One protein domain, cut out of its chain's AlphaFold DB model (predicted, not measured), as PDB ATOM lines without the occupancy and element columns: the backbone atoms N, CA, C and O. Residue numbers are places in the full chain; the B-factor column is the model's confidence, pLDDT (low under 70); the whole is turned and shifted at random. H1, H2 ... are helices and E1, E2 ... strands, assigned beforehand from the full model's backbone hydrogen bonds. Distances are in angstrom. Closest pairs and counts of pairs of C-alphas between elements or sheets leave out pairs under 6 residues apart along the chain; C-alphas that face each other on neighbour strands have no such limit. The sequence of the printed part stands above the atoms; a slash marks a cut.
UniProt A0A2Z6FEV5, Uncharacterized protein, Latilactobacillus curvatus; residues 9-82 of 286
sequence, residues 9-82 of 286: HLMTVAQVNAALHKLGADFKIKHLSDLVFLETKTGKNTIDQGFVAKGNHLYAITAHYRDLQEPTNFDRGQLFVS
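What this domain is: This is residues 9 to 82 of the 286 residues of an uncharacterized protein of Latilactobacillus curvatus (UniProt A0A2Z6FEV5). Two layers: a twisted antiparallel sheet, ordered E1, E2, E3, E5, with helix H1 over one face; residues 40 to 45 and 68 to 73 stick out. The printed part has 74 residues, under half in named elements: H1, then E1 to E5, class mixed. It is compact, radius of gyration of the C-alphas 12.7 A, spanning 38 by 32 by 22 A.

Where its parts are: H1, residues 13 to 22, begins at C-alpha 13 (2.759, 28.580, 106.698) and measures 14.3 A. E1 is 36 to 39, E2 46 to 54 (22.8 A), E3 57 to 62, E4 64 to 66, E5 78 to 81, ending at (19.616, 25.122, 121.172).

How they stand to each other: H1 is on the sheet at height 10.0 A; its closest C-alpha pair with E3 is Val 16 and Ile 61, 7.0 A. Every O i to N i+4 pair in H1 is within hydrogen-bond range. E1, E2 and E3 form a meander, successive antiparallel neighbours: N 36 and O 51 are 2.8 A apart, N 52 and O 59 3.0 A. E5 pairs with E3, N 58 and O 80 2.8 A. E4 pairs with no named strand.

The domain as a whole: The printed part has no cut. Links H1 to E1 and E4 to E5 are long. Residues 39 to 47 and 68 to 75 have pLDDT under 70.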
ATOM      1  N   HIS A   9      -7.717  30.103 115.812       79.25
ATOM      2  CA  HIS A   9      -7.128  30.246 114.485       79.25
ATOM      3  C   HIS A   9      -5.844  29.437 114.392       79.25
ATOM      4  O   HIS A   9      -4.926  29.638 115.188       79.25
ATOM      5  N   LEU A  10      -5.769  28.533 113.414       79.94
ATOM      6  CA  LEU A  10      -4.523  27.851 113.071       79.94
ATOM      7  C   LEU A  10      -3.599  28.811 112.326       79.94
ATOM      8  O   LEU A  10      -4.044  29.619 111.509       79.94
ATOM      9  N   MET A  11      -2.299  28.705 112.584       83.56
ATOM     10  CA  MET A  11      -1.325  29.524 111.876       83.56
ATOM     11  C   MET A  11      -1.167  29.085 110.422       83.56
ATOM     12  O   MET A  11      -1.145  27.903 110.096       83.56
ATOM     13  N   THR A  12      -0.990  30.060 109.539       89.19
ATOM     14  CA  THR A  12      -0.580  29.822 108.152       89.19
ATOM     15  C   THR A  12       0.914  29.507 108.073       89.19
ATOM     16  O   THR A  12       1.707  29.944 108.910       89.19
ATOM     17  N   VAL A  13       1.335  28.832 106.998       91.19
ATOM     18  CA  VAL A  13       2.759  28.580 106.698       91.19
ATOM     19  C   VAL A  13       3.581  29.876 106.690       91.19
ATOM     20  O   VAL A  13       4.709  29.900 107.178       91.19
ATOM     21  N   ALA A  14       3.019  30.980 106.186       92.31
ATOM     22  CA  ALA A  14       3.686  32.281 106.177       92.31
ATOM     23  C   ALA A  14       3.948  32.809 107.597       92.31
ATOM     24  O   ALA A  14       5.048  33.279 107.887       92.31
ATOM     25  N   GLN A  15       2.967  32.689 108.495       89.62
ATOM     26  CA  GLN A  15       3.112  33.112 109.888       89.62
ATOM     27  C   GLN A  15       4.105  32.226 110.654       89.62
ATOM     28  O   GLN A  15       4.887  32.748 111.448       89.62
ATOM     29  N   VAL A  16       4.124  30.915 110.389       91.12
ATOM     30  CA  VAL A  16       5.119  30.000 110.973       91.12
ATOM     31  C   VAL A  16       6.529  30.349 110.495       91.12
ATOM     32  O   VAL A  16       7.430  30.510 111.312       91.12
ATOM     33  N   ASN A  17       6.725  30.559 109.190       93.56
ATOM     34  CA  ASN A  17       8.025  30.958 108.642       93.56
ATOM     35  C   ASN A  17       8.501  32.317 109.186       93.56
ATOM     36  O   ASN A  17       9.694  32.500 109.415       93.56
ATOM     37  N   ALA A  18       7.588  33.260 109.444       91.88
ATOM     38  CA  ALA A  18       7.929  34.528 110.089       91.88
ATOM     39  C   ALA A  18       8.399  34.336 111.543       91.88
ATOM     40  O   ALA A  18       9.336  35.007 111.976       91.88
ATOM     41  N   ALA A  19       7.780  33.418 112.294       91.50
ATOM     42  CA  ALA A  19       8.215  33.071 113.646       91.50
ATOM     43  C   ALA A  19       9.584  32.367 113.639       91.50
ATOM     44  O   ALA A  19      10.480  32.779 114.369       91.50
ATOM     45  N   LEU A  20       9.782  31.384 112.752       93.38
ATOM     46  CA  LEU A  20      11.064  30.693 112.566       93.38
ATOM     47  C   LEU A  20      12.199  31.671 112.237       93.38
ATOM     48  O   LEU A  20      13.254  31.622 112.864       93.38
ATOM     49  N   HIS A  21      11.964  32.612 111.320       93.94
ATOM     50  CA  HIS A  21      12.942  33.645 110.980       93.94
ATOM     51  C   HIS A  21      13.290  34.536 112.184       93.94
ATOM     52  O   HIS A  21      14.458  34.844 112.404       93.94
ATOM     53  N   LYS A  22      12.301  34.938 112.999       92.25
ATOM     54  CA  LYS A  22      12.553  35.705 114.236       92.25
ATOM     55  C   LYS A  22      13.372  34.922 115.266       92.25
ATOM     56  O   LYS A  22      14.130  35.533 116.011       92.25
ATOM     57  N   LEU A  23      13.246  33.596 115.280       92.44
ATOM     58  CA  LEU A  23      14.059  32.689 116.096       92.44
ATOM     59  C   LEU A  23      15.433  32.375 115.468       92.44
ATOM     60  O   LEU A  23      16.171  31.556 116.008       92.44
ATOM     61  N   GLY A  24      15.786  32.989 114.334       92.44
ATOM     62  CA  GLY A  24      17.087  32.814 113.679       92.44
ATOM     63  C   GLY A  24      17.202  31.574 112.787       92.44
ATOM     64  O   GLY A  24      18.313  31.135 112.505       92.44
ATOM     65  N   ALA A  25      16.088  30.976 112.352       93.62
ATOM     66  CA  ALA A  25      16.115  29.907 111.355       93.62
ATOM     67  C   ALA A  25      16.509  30.440 109.965       93.62
ATOM     68  O   ALA A  25      15.968  31.442 109.497       93.62
ATOM     69  N   ASP A  26      17.390  29.718 109.271       93.81
ATOM     70  CA  ASP A  26      17.830  29.985 107.893       93.81
ATOM     71  C   ASP A  26      17.042  29.181 106.838       93.81
ATOM     72  O   ASP A  26      17.352  29.202 105.645       93.81
ATOM     73  N   PHE A  27      15.996  28.477 107.267       94.69
ATOM     74  CA  PHE A  27      15.158  27.626 106.430       94.69
ATOM     75  C   PHE A  27      13.686  28.039 106.494       94.69
ATOM     76  O   PHE A  27      13.259  28.832 107.334       94.69
ATOM     77  N   LYS A  28      12.892  27.465 105.586       95.62
ATOM     78  CA  LYS A  28      11.437  27.622 105.542       95.62
ATOM     79  C   LYS A  28      10.769  26.261 105.432       95.62
ATOM     80  O   LYS A  28      11.270  25.387 104.723       95.62
ATOM     81  N   ILE A  29       9.624  26.116 106.083       94.00
ATOM     82  CA  ILE A  29       8.708  24.999 105.855       94.00
ATOM     83  C   ILE A  29       7.794  25.305 104.665       94.00
ATOM     84  O   ILE A  29       7.521  26.474 104.359       94.00
ATOM     85  N   LYS A  30       7.318  24.256 103.994       94.69
ATOM     86  CA  LYS A  30       6.379  24.340 102.866       94.69
ATOM     87  C   LYS A  30       4.953  24.016 103.301       94.69
ATOM     88  O   LYS A  30       4.012  24.601 102.768       94.69
ATOM     89  N   HIS A  31       4.801  23.133 104.285       91.12
ATOM     90  CA  HIS A  31       3.515  22.670 104.796       91.12
ATOM     91  C   HIS A  31       3.517  22.659 106.327       91.12
ATOM     92  O   HIS A  31       4.554  22.450 106.947       91.12
ATOM     93  N   LEU A  32       2.353  22.834 106.963       85.62
ATOM     94  CA  LEU A  32       2.249  22.701 108.426       85.62
ATOM     95  C   LEU A  32       2.596  21.285 108.911       85.62
ATOM     96  O   LEU A  32       3.042  21.130 110.040       85.62
ATOM     97  N   SER A  33       2.442  20.273 108.051       86.00
ATOM     98  CA  SER A  33       2.867  18.891 108.299       86.00
ATOM     99  C   SER A  33       4.385  18.706 108.367       86.00
ATOM    100  O   SER A  33       4.838  17.630 108.740       86.00
ATOM    101  N   ASP A  34       5.172  19.726 108.011       87.81
ATOM    102  CA  ASP A  34       6.621  19.724 108.240       87.81
ATOM    103  C   ASP A  34       6.952  19.945 109.733       87.81
ATOM    104  O   ASP A  34       8.097  19.758 110.147       87.81
ATOM    105  N   LEU A  35       5.963  20.351 110.545       88.19
ATOM    106  CA  LEU A  35       6.051  20.396 112.001       88.19
ATOM    107  C   LEU A  35       5.606  19.059 112.607       88.19
ATOM    108  O   LEU A  35       4.612  18.462 112.199       88.19
ATOM    109  N   VAL A  36       6.306  18.631 113.653       87.38
ATOM    110  CA  VAL A  36       5.939  17.501 114.504       87.38
ATOM    111  C   VAL A  36       5.061  18.010 115.639       87.38
ATOM    112  O   VAL A  36       5.474  18.884 116.395       87.38
ATOM    113  N   PHE A  37       3.866  17.453 115.789       80.12
ATOM    114  CA  PHE A  37       2.970  17.757 116.903       80.12
ATOM    115  C   PHE A  37       3.031  16.626 117.919       80.12
ATOM    116  O   PHE A  37       2.916  15.456 117.555       80.12
ATOM    117  N   LEU A  38       3.247  16.973 119.185       73.19
ATOM    118  CA  LEU A  38       3.373  15.999 120.264       73.19
ATOM    119  C   LEU A  38       2.050  15.890 121.026       73.19
ATOM    120  O   LEU A  38       1.482  16.891 121.469       73.19
ATOM    121  N   GLU A  39       1.580  14.661 121.209       65.25
ATOM    122  CA  GLU A  39       0.443  14.348 122.070       65.25
ATOM    123  C   GLU A  39       0.945  13.972 123.470       65.25
ATOM    124  O   GLU A  39       1.933  13.247 123.620       65.25
ATOM    125  N   THR A  40       0.293  14.475 124.521       56.16
ATOM    126  CA  THR A  40       0.621  14.043 125.887       56.16
ATOM    127  C   THR A  40       0.081  12.633 126.131       56.16
ATOM    128  O   THR A  40      -1.022  12.304 125.703       56.16
ATOM    129  N   LYS A  41       0.822  11.794 126.874       50.12
ATOM    130  CA  LYS A  41       0.442  10.395 127.182       50.12
ATOM    131  C   LYS A  41      -0.965  10.230 127.787       50.12
ATOM    132  O   LYS A  41      -1.517   9.139 127.735       50.12
ATOM    133  N   THR A  42      -1.540  11.279 128.379       53.00
ATOM    134  CA  THR A  42      -2.873  11.255 129.001       53.00
ATOM    135  C   THR A  42      -4.007  11.673 128.057       53.00
ATOM    136  O   THR A  42      -5.150  11.756 128.504       53.00
ATOM    137  N   GLY A  43      -3.721  11.943 126.772       45.72
ATOM    138  CA  GLY A  43      -4.703  12.140 125.692       45.72
ATOM    139  C   GLY A  43      -5.645  13.340 125.847       45.72
ATOM    140  O   GLY A  43      -6.580  13.502 125.068       45.72
ATOM    141  N   LYS A  44      -5.456  14.178 126.876       50.78
ATOM    142  CA  LYS A  44      -6.395  15.261 127.223       50.78
ATOM    143  C   LYS A  44      -5.873  16.659 126.915       50.78
ATOM    144  O   LYS A  44      -6.684  17.562 126.747       50.78
ATOM    145  N   ASN A  45      -4.557  16.826 126.781       50.03
ATOM    146  CA  ASN A  45      -3.933  18.097 126.422       50.03
ATOM    147  C   ASN A  45      -3.010  17.886 125.216       50.03
ATOM    148  O   ASN A  45      -1.985  17.211 125.319       50.03
ATOM    149  N   THR A  46      -3.359  18.461 124.069       55.22
ATOM    150  CA  THR A  46      -2.407  18.649 122.970       55.22
ATOM    151  C   THR A  46      -1.388  19.695 123.399       55.22
ATOM    152  O   THR A  46      -1.792  20.750 123.892       55.22
ATOM    153  N   ILE A  47      -0.092  19.437 123.200       64.00
ATOM    154  CA  ILE A  47       0.888  20.522 123.257       64.00
ATOM    155  C   ILE A  47       0.493  21.501 122.147       64.00
ATOM    156  O   ILE A  47       0.320  21.105 120.996       64.00
ATOM    157  N   ASP A  48       0.285  22.769 122.486       73.75
ATOM    158  CA  ASP A  48      -0.162  23.820 121.563       73.75
ATOM    159  C   ASP A  48       0.945  24.289 120.602       73.75
ATOM    160  O   ASP A  48       0.782  25.275 119.880       73.75
ATOM    161  N   GLN A  49       2.053  23.549 120.560       83.62
ATOM    162  CA  GLN A  49       3.248  23.825 119.784       83.62
ATOM    163  C   GLN A  49       3.495  22.729 118.744       83.62
ATOM    164  O   GLN A  49       3.404  21.533 119.031       83.62
ATOM    165  N   GLY A  50       3.843  23.154 117.534       87.94
ATOM    166  CA  GLY A  50       4.481  22.318 116.526       87.94
ATOM    167  C   GLY A  50       5.998  22.476 116.599       87.94
ATOM    168  O   GLY A  50       6.511  23.575 116.810       87.94
ATOM    169  N   PHE A  51       6.719  21.379 116.416       91.06
ATOM    170  CA  PHE A  51       8.165  21.312 116.565       91.06
ATOM    171  C   PHE A  51       8.846  21.077 115.218       91.06
ATOM    172  O   PHE A  51       8.419  20.231 114.442       91.06
ATOM    173  N   VAL A  52       9.952  21.765 114.948       92.94
ATOM    174  CA  VAL A  52      10.836  21.443 113.818       92.94
ATOM    175  C   VAL A  52      12.282  21.460 114.280       92.94
ATOM    176  O   VAL A  52      12.707  22.369 114.990       92.94
ATOM    177  N   ALA A  53      13.042  20.437 113.898       90.50
ATOM    178  CA  ALA A  53      14.455  20.323 114.226       90.50
ATOM    179  C   ALA A  53      15.316  20.563 112.980       90.50
ATOM    180  O   ALA A  53      15.066  19.990 111.918       90.50
ATOM    181  N   LYS A  54      16.357  21.390 113.113       88.25
ATOM    182  CA  LYS A  54      17.358  21.625 112.066       88.25
ATOM    183  C   LYS A  54      18.731  21.799 112.703       88.25
ATOM    184  O   LYS A  54      18.928  22.679 113.535       88.25
ATOM    185  N   GLY A  55      19.693  20.965 112.306       85.12
ATOM    186  CA  GLY A  55      21.028  20.984 112.905       85.12
ATOM    187  C   GLY A  55      20.966  20.738 114.417       85.12
ATOM    188  O   GLY A  55      20.403  19.740 114.857       85.12
ATOM    189  N   ASN A  56      21.528  21.656 115.204       82.62
ATOM    190  CA  ASN A  56      21.513  21.633 116.670       82.62
ATOM    191  C   ASN A  56      20.382  22.485 117.277       82.62
ATOM    192  O   ASN A  56      20.457  22.825 118.454       82.62
ATOM    193  N   HIS A  57      19.363  22.857 116.502       89.50
ATOM    194  CA  HIS A  57      18.245  23.683 116.948       89.50
ATOM    195  C   HIS A  57      16.926  22.910 116.878       89.50
ATOM    196  O   HIS A  57      16.622  22.271 115.870       89.50
ATOM    197  N   LEU A  58      16.132  23.007 117.941       91.81
ATOM    198  CA  LEU A  58      14.738  22.593 117.996       91.81
ATOM    199  C   LEU A  58      13.883  23.849 118.180       91.81
ATOM    200  O   LEU A  58      14.006  24.555 119.177       91.81
ATOM    201  N   TYR A  59      13.023  24.128 117.211       92.94
ATOM    202  CA  TYR A  59      12.107  25.260 117.233       92.94
ATOM    203  C   TYR A  59      10.732  24.755 117.659       92.94
ATOM    204  O   TYR A  59      10.175  23.886 116.990       92.94
ATOM    205  N   ALA A  60      10.191  25.296 118.745       91.88
ATOM    206  CA  ALA A  60       8.807  25.083 119.149       91.88
ATOM    207  C   ALA A  60       7.993  26.313 118.759       91.88
ATOM    208  O   ALA A  60       8.271  27.412 119.229       91.88
ATOM    209  N   ILE A  61       7.015  26.142 117.881       90.75
ATOM    210  CA  ILE A  61       6.179  27.222 117.361       90.75
ATOM    211  C   ILE A  61       4.760  26.978 117.836       90.75
ATOM    212  O   ILE A  61       4.181  25.941 117.517       90.75
ATOM    213  N   THR A  62       4.177  27.925 118.565       85.44
ATOM    214  CA  THR A  62       2.754  27.853 118.911       85.44
ATOM    215  C   THR A  62       1.943  27.769 117.625       85.44
ATOM    216  O   THR A  62       2.117  28.594 116.740       85.44
ATOM    217  N   ALA A  63       1.089  26.762 117.482       74.44
ATOM    218  CA  ALA A  63       0.456  26.440 116.204       74.44
ATOM    219  C   ALA A  63      -0.928  27.067 116.014       74.44
ATOM    220  O   ALA A  63      -1.513  26.992 114.928       74.44
ATOM    221  N   HIS A  64      -1.452  27.699 117.061       76.81
ATOM    222  CA  HIS A  64      -2.723  28.396 117.032       76.81
ATOM    223  C   HIS A  64      -2.699  29.646 117.909       76.81
ATOM    224  O   HIS A  64      -1.878  29.784 118.809       76.81
ATOM    225  N   TYR A  65      -3.629  30.558 117.666       75.50
ATOM    226  CA  TYR A  65      -3.913  31.673 118.563       75.50
ATOM    227  C   TYR A  65      -5.420  31.836 118.719       75.50
ATOM    228  O   TYR A  65      -6.205  31.194 118.014       75.50
ATOM    229  N   ARG A  66      -5.825  32.676 119.672       74.81
ATOM    230  CA  ARG A  66      -7.229  32.997 119.894       74.81
ATOM    231  C   ARG A  66      -7.493  34.479 119.767       74.81
ATOM    232  O   ARG A  66      -6.633  35.284 120.119       74.81
ATOM    233  N   ASP A  67      -8.697  34.806 119.321       72.00
ATOM    234  CA  ASP A  67      -9.201  36.169 119.427       72.00
ATOM    235  C   ASP A  67      -9.343  36.522 120.910       72.00
ATOM    236  O   ASP A  67     -10.061  35.855 121.662       72.00
ATOM    237  N   LEU A  68      -8.621  37.557 121.333       67.25
ATOM    238  CA  LEU A  68      -8.724  38.157 122.657       67.25
ATOM    239  C   LEU A  68      -9.385  39.530 122.513       67.25
ATOM    240  O   LEU A  68      -9.211  40.199 121.497       67.25
ATOM    241  N   GLN A  69     -10.162  39.936 123.520       65.81
ATOM    242  CA  GLN A  69     -10.842  41.239 123.509       65.81
ATOM    243  C   GLN A  69      -9.856  42.415 123.555       65.81
ATOM    244  O   GLN A  69     -10.179  43.492 123.063       65.81
ATOM    245  N   GLU A  70      -8.651  42.195 124.085       66.88
ATOM    246  CA  GLU A  70      -7.587  43.193 124.154       66.88
ATOM    247  C   GLU A  70      -6.339  42.713 123.393       66.88
ATOM    248  O   GLU A  70      -5.977  41.533 123.488       66.88
ATOM    249  N   PRO A  71      -5.656  43.599 122.638       65.56
ATOM    250  CA  PRO A  71      -4.399  43.263 121.983       65.56
ATOM    251  C   PRO A  71      -3.338  42.897 123.023       65.56
ATOM    252  O   PRO A  71      -3.006  43.700 123.891       65.56
ATOM    253  N   THR A  72      -2.761  41.704 122.903       62.91
ATOM    254  CA  THR A  72      -1.626  41.275 123.726       62.91
ATOM    255  C   THR A  72      -0.455  40.848 122.851       62.91
ATOM    256  O   THR A  72      -0.636  40.347 121.735       62.91
ATOM    257  N   ASN A  73       0.759  41.044 123.361       65.81
ATOM    258  CA  ASN A  73       1.958  40.473 122.766       65.81
ATOM    259  C   ASN A  73       2.053  39.008 123.187       65.81
ATOM    260  O   ASN A  73       1.947  38.683 124.365       65.81
ATOM    261  N   PHE A  74       2.258  38.125 122.215       66.69
ATOM    262  CA  PHE A  74       2.397  36.697 122.457       66.69
ATOM    263  C   PHE A  74       3.707  36.202 121.848       66.69
ATOM    264  O   PHE A  74       3.964  36.441 120.661       66.69
ATOM    265  N   ASP A  75       4.512  35.508 122.652       68.56
ATOM    266  CA  ASP A  75       5.746  34.873 122.200       68.56
ATOM    267  C   ASP A  75       5.413  33.716 121.260       68.56
ATOM    268  O   ASP A  75       4.861  32.692 121.646       68.56
ATOM    269  N   ARG A  76       5.734  33.897 119.976       77.25
ATOM    270  CA  ARG A  76       5.295  32.993 118.899       77.25
ATOM    271  C   ARG A  76       6.132  31.725 118.760       77.25
ATOM    272  O   ARG A  76       5.945  30.975 117.805       77.25
ATOM    273  N   GLY A  77       7.058  31.495 119.679       84.94
ATOM    274  CA  GLY A  77       7.839  30.279 119.721       84.94
ATOM    275  C   GLY A  77       9.077  30.400 120.587       84.94
ATOM    276  O   GLY A  77       9.444  31.477 121.051       84.94
ATOM    277  N   GLN A  78       9.729  29.263 120.768       89.94
ATOM    278  CA  GLN A  78      10.927  29.109 121.566       89.94
ATOM    279  C   GLN A  78      11.980  28.359 120.755       89.94
ATOM    280  O   GLN A  78      11.687  27.364 120.087       89.94
ATOM    281  N   LEU A  79      13.217  28.844 120.819       89.00
ATOM    282  CA  LEU A  79      14.376  28.140 120.300       89.00
ATOM    283  C   LEU A  79      15.028  27.358 121.439       89.00
ATOM    284  O   LEU A  79      15.515  27.933 122.409       89.00
ATOM    285  N   PHE A  80      15.091  26.046 121.274       86.56
ATOM    286  CA  PHE A  80      15.933  25.172 122.066       86.56
ATOM    287  C   PHE A  80      17.200  24.897 121.267       86.56
ATOM    288  O   PHE A  80      17.194  24.167 120.275       86.56
ATOM    289  N   VAL A  81      18.305  25.491 121.695       82.19
ATOM    290  CA  VAL A  81      19.616  25.122 121.172       82.19
ATOM    291  C   VAL A  81      20.041  23.873 121.921       82.19
ATOM    292  O   VAL A  81      20.155  23.893 123.147       82.19
ATOM    293  N   SER A  82      20.278  22.780 121.197       72.56
ATOM    294  CA  SER A  82      21.020  21.656 121.746       72.56
ATOM    295  C   SER A  82      22.297  22.244 122.304       72.56
ATOM    296  O   SER A  82      23.130  22.754 121.549       72.56
TER     297      SER A  82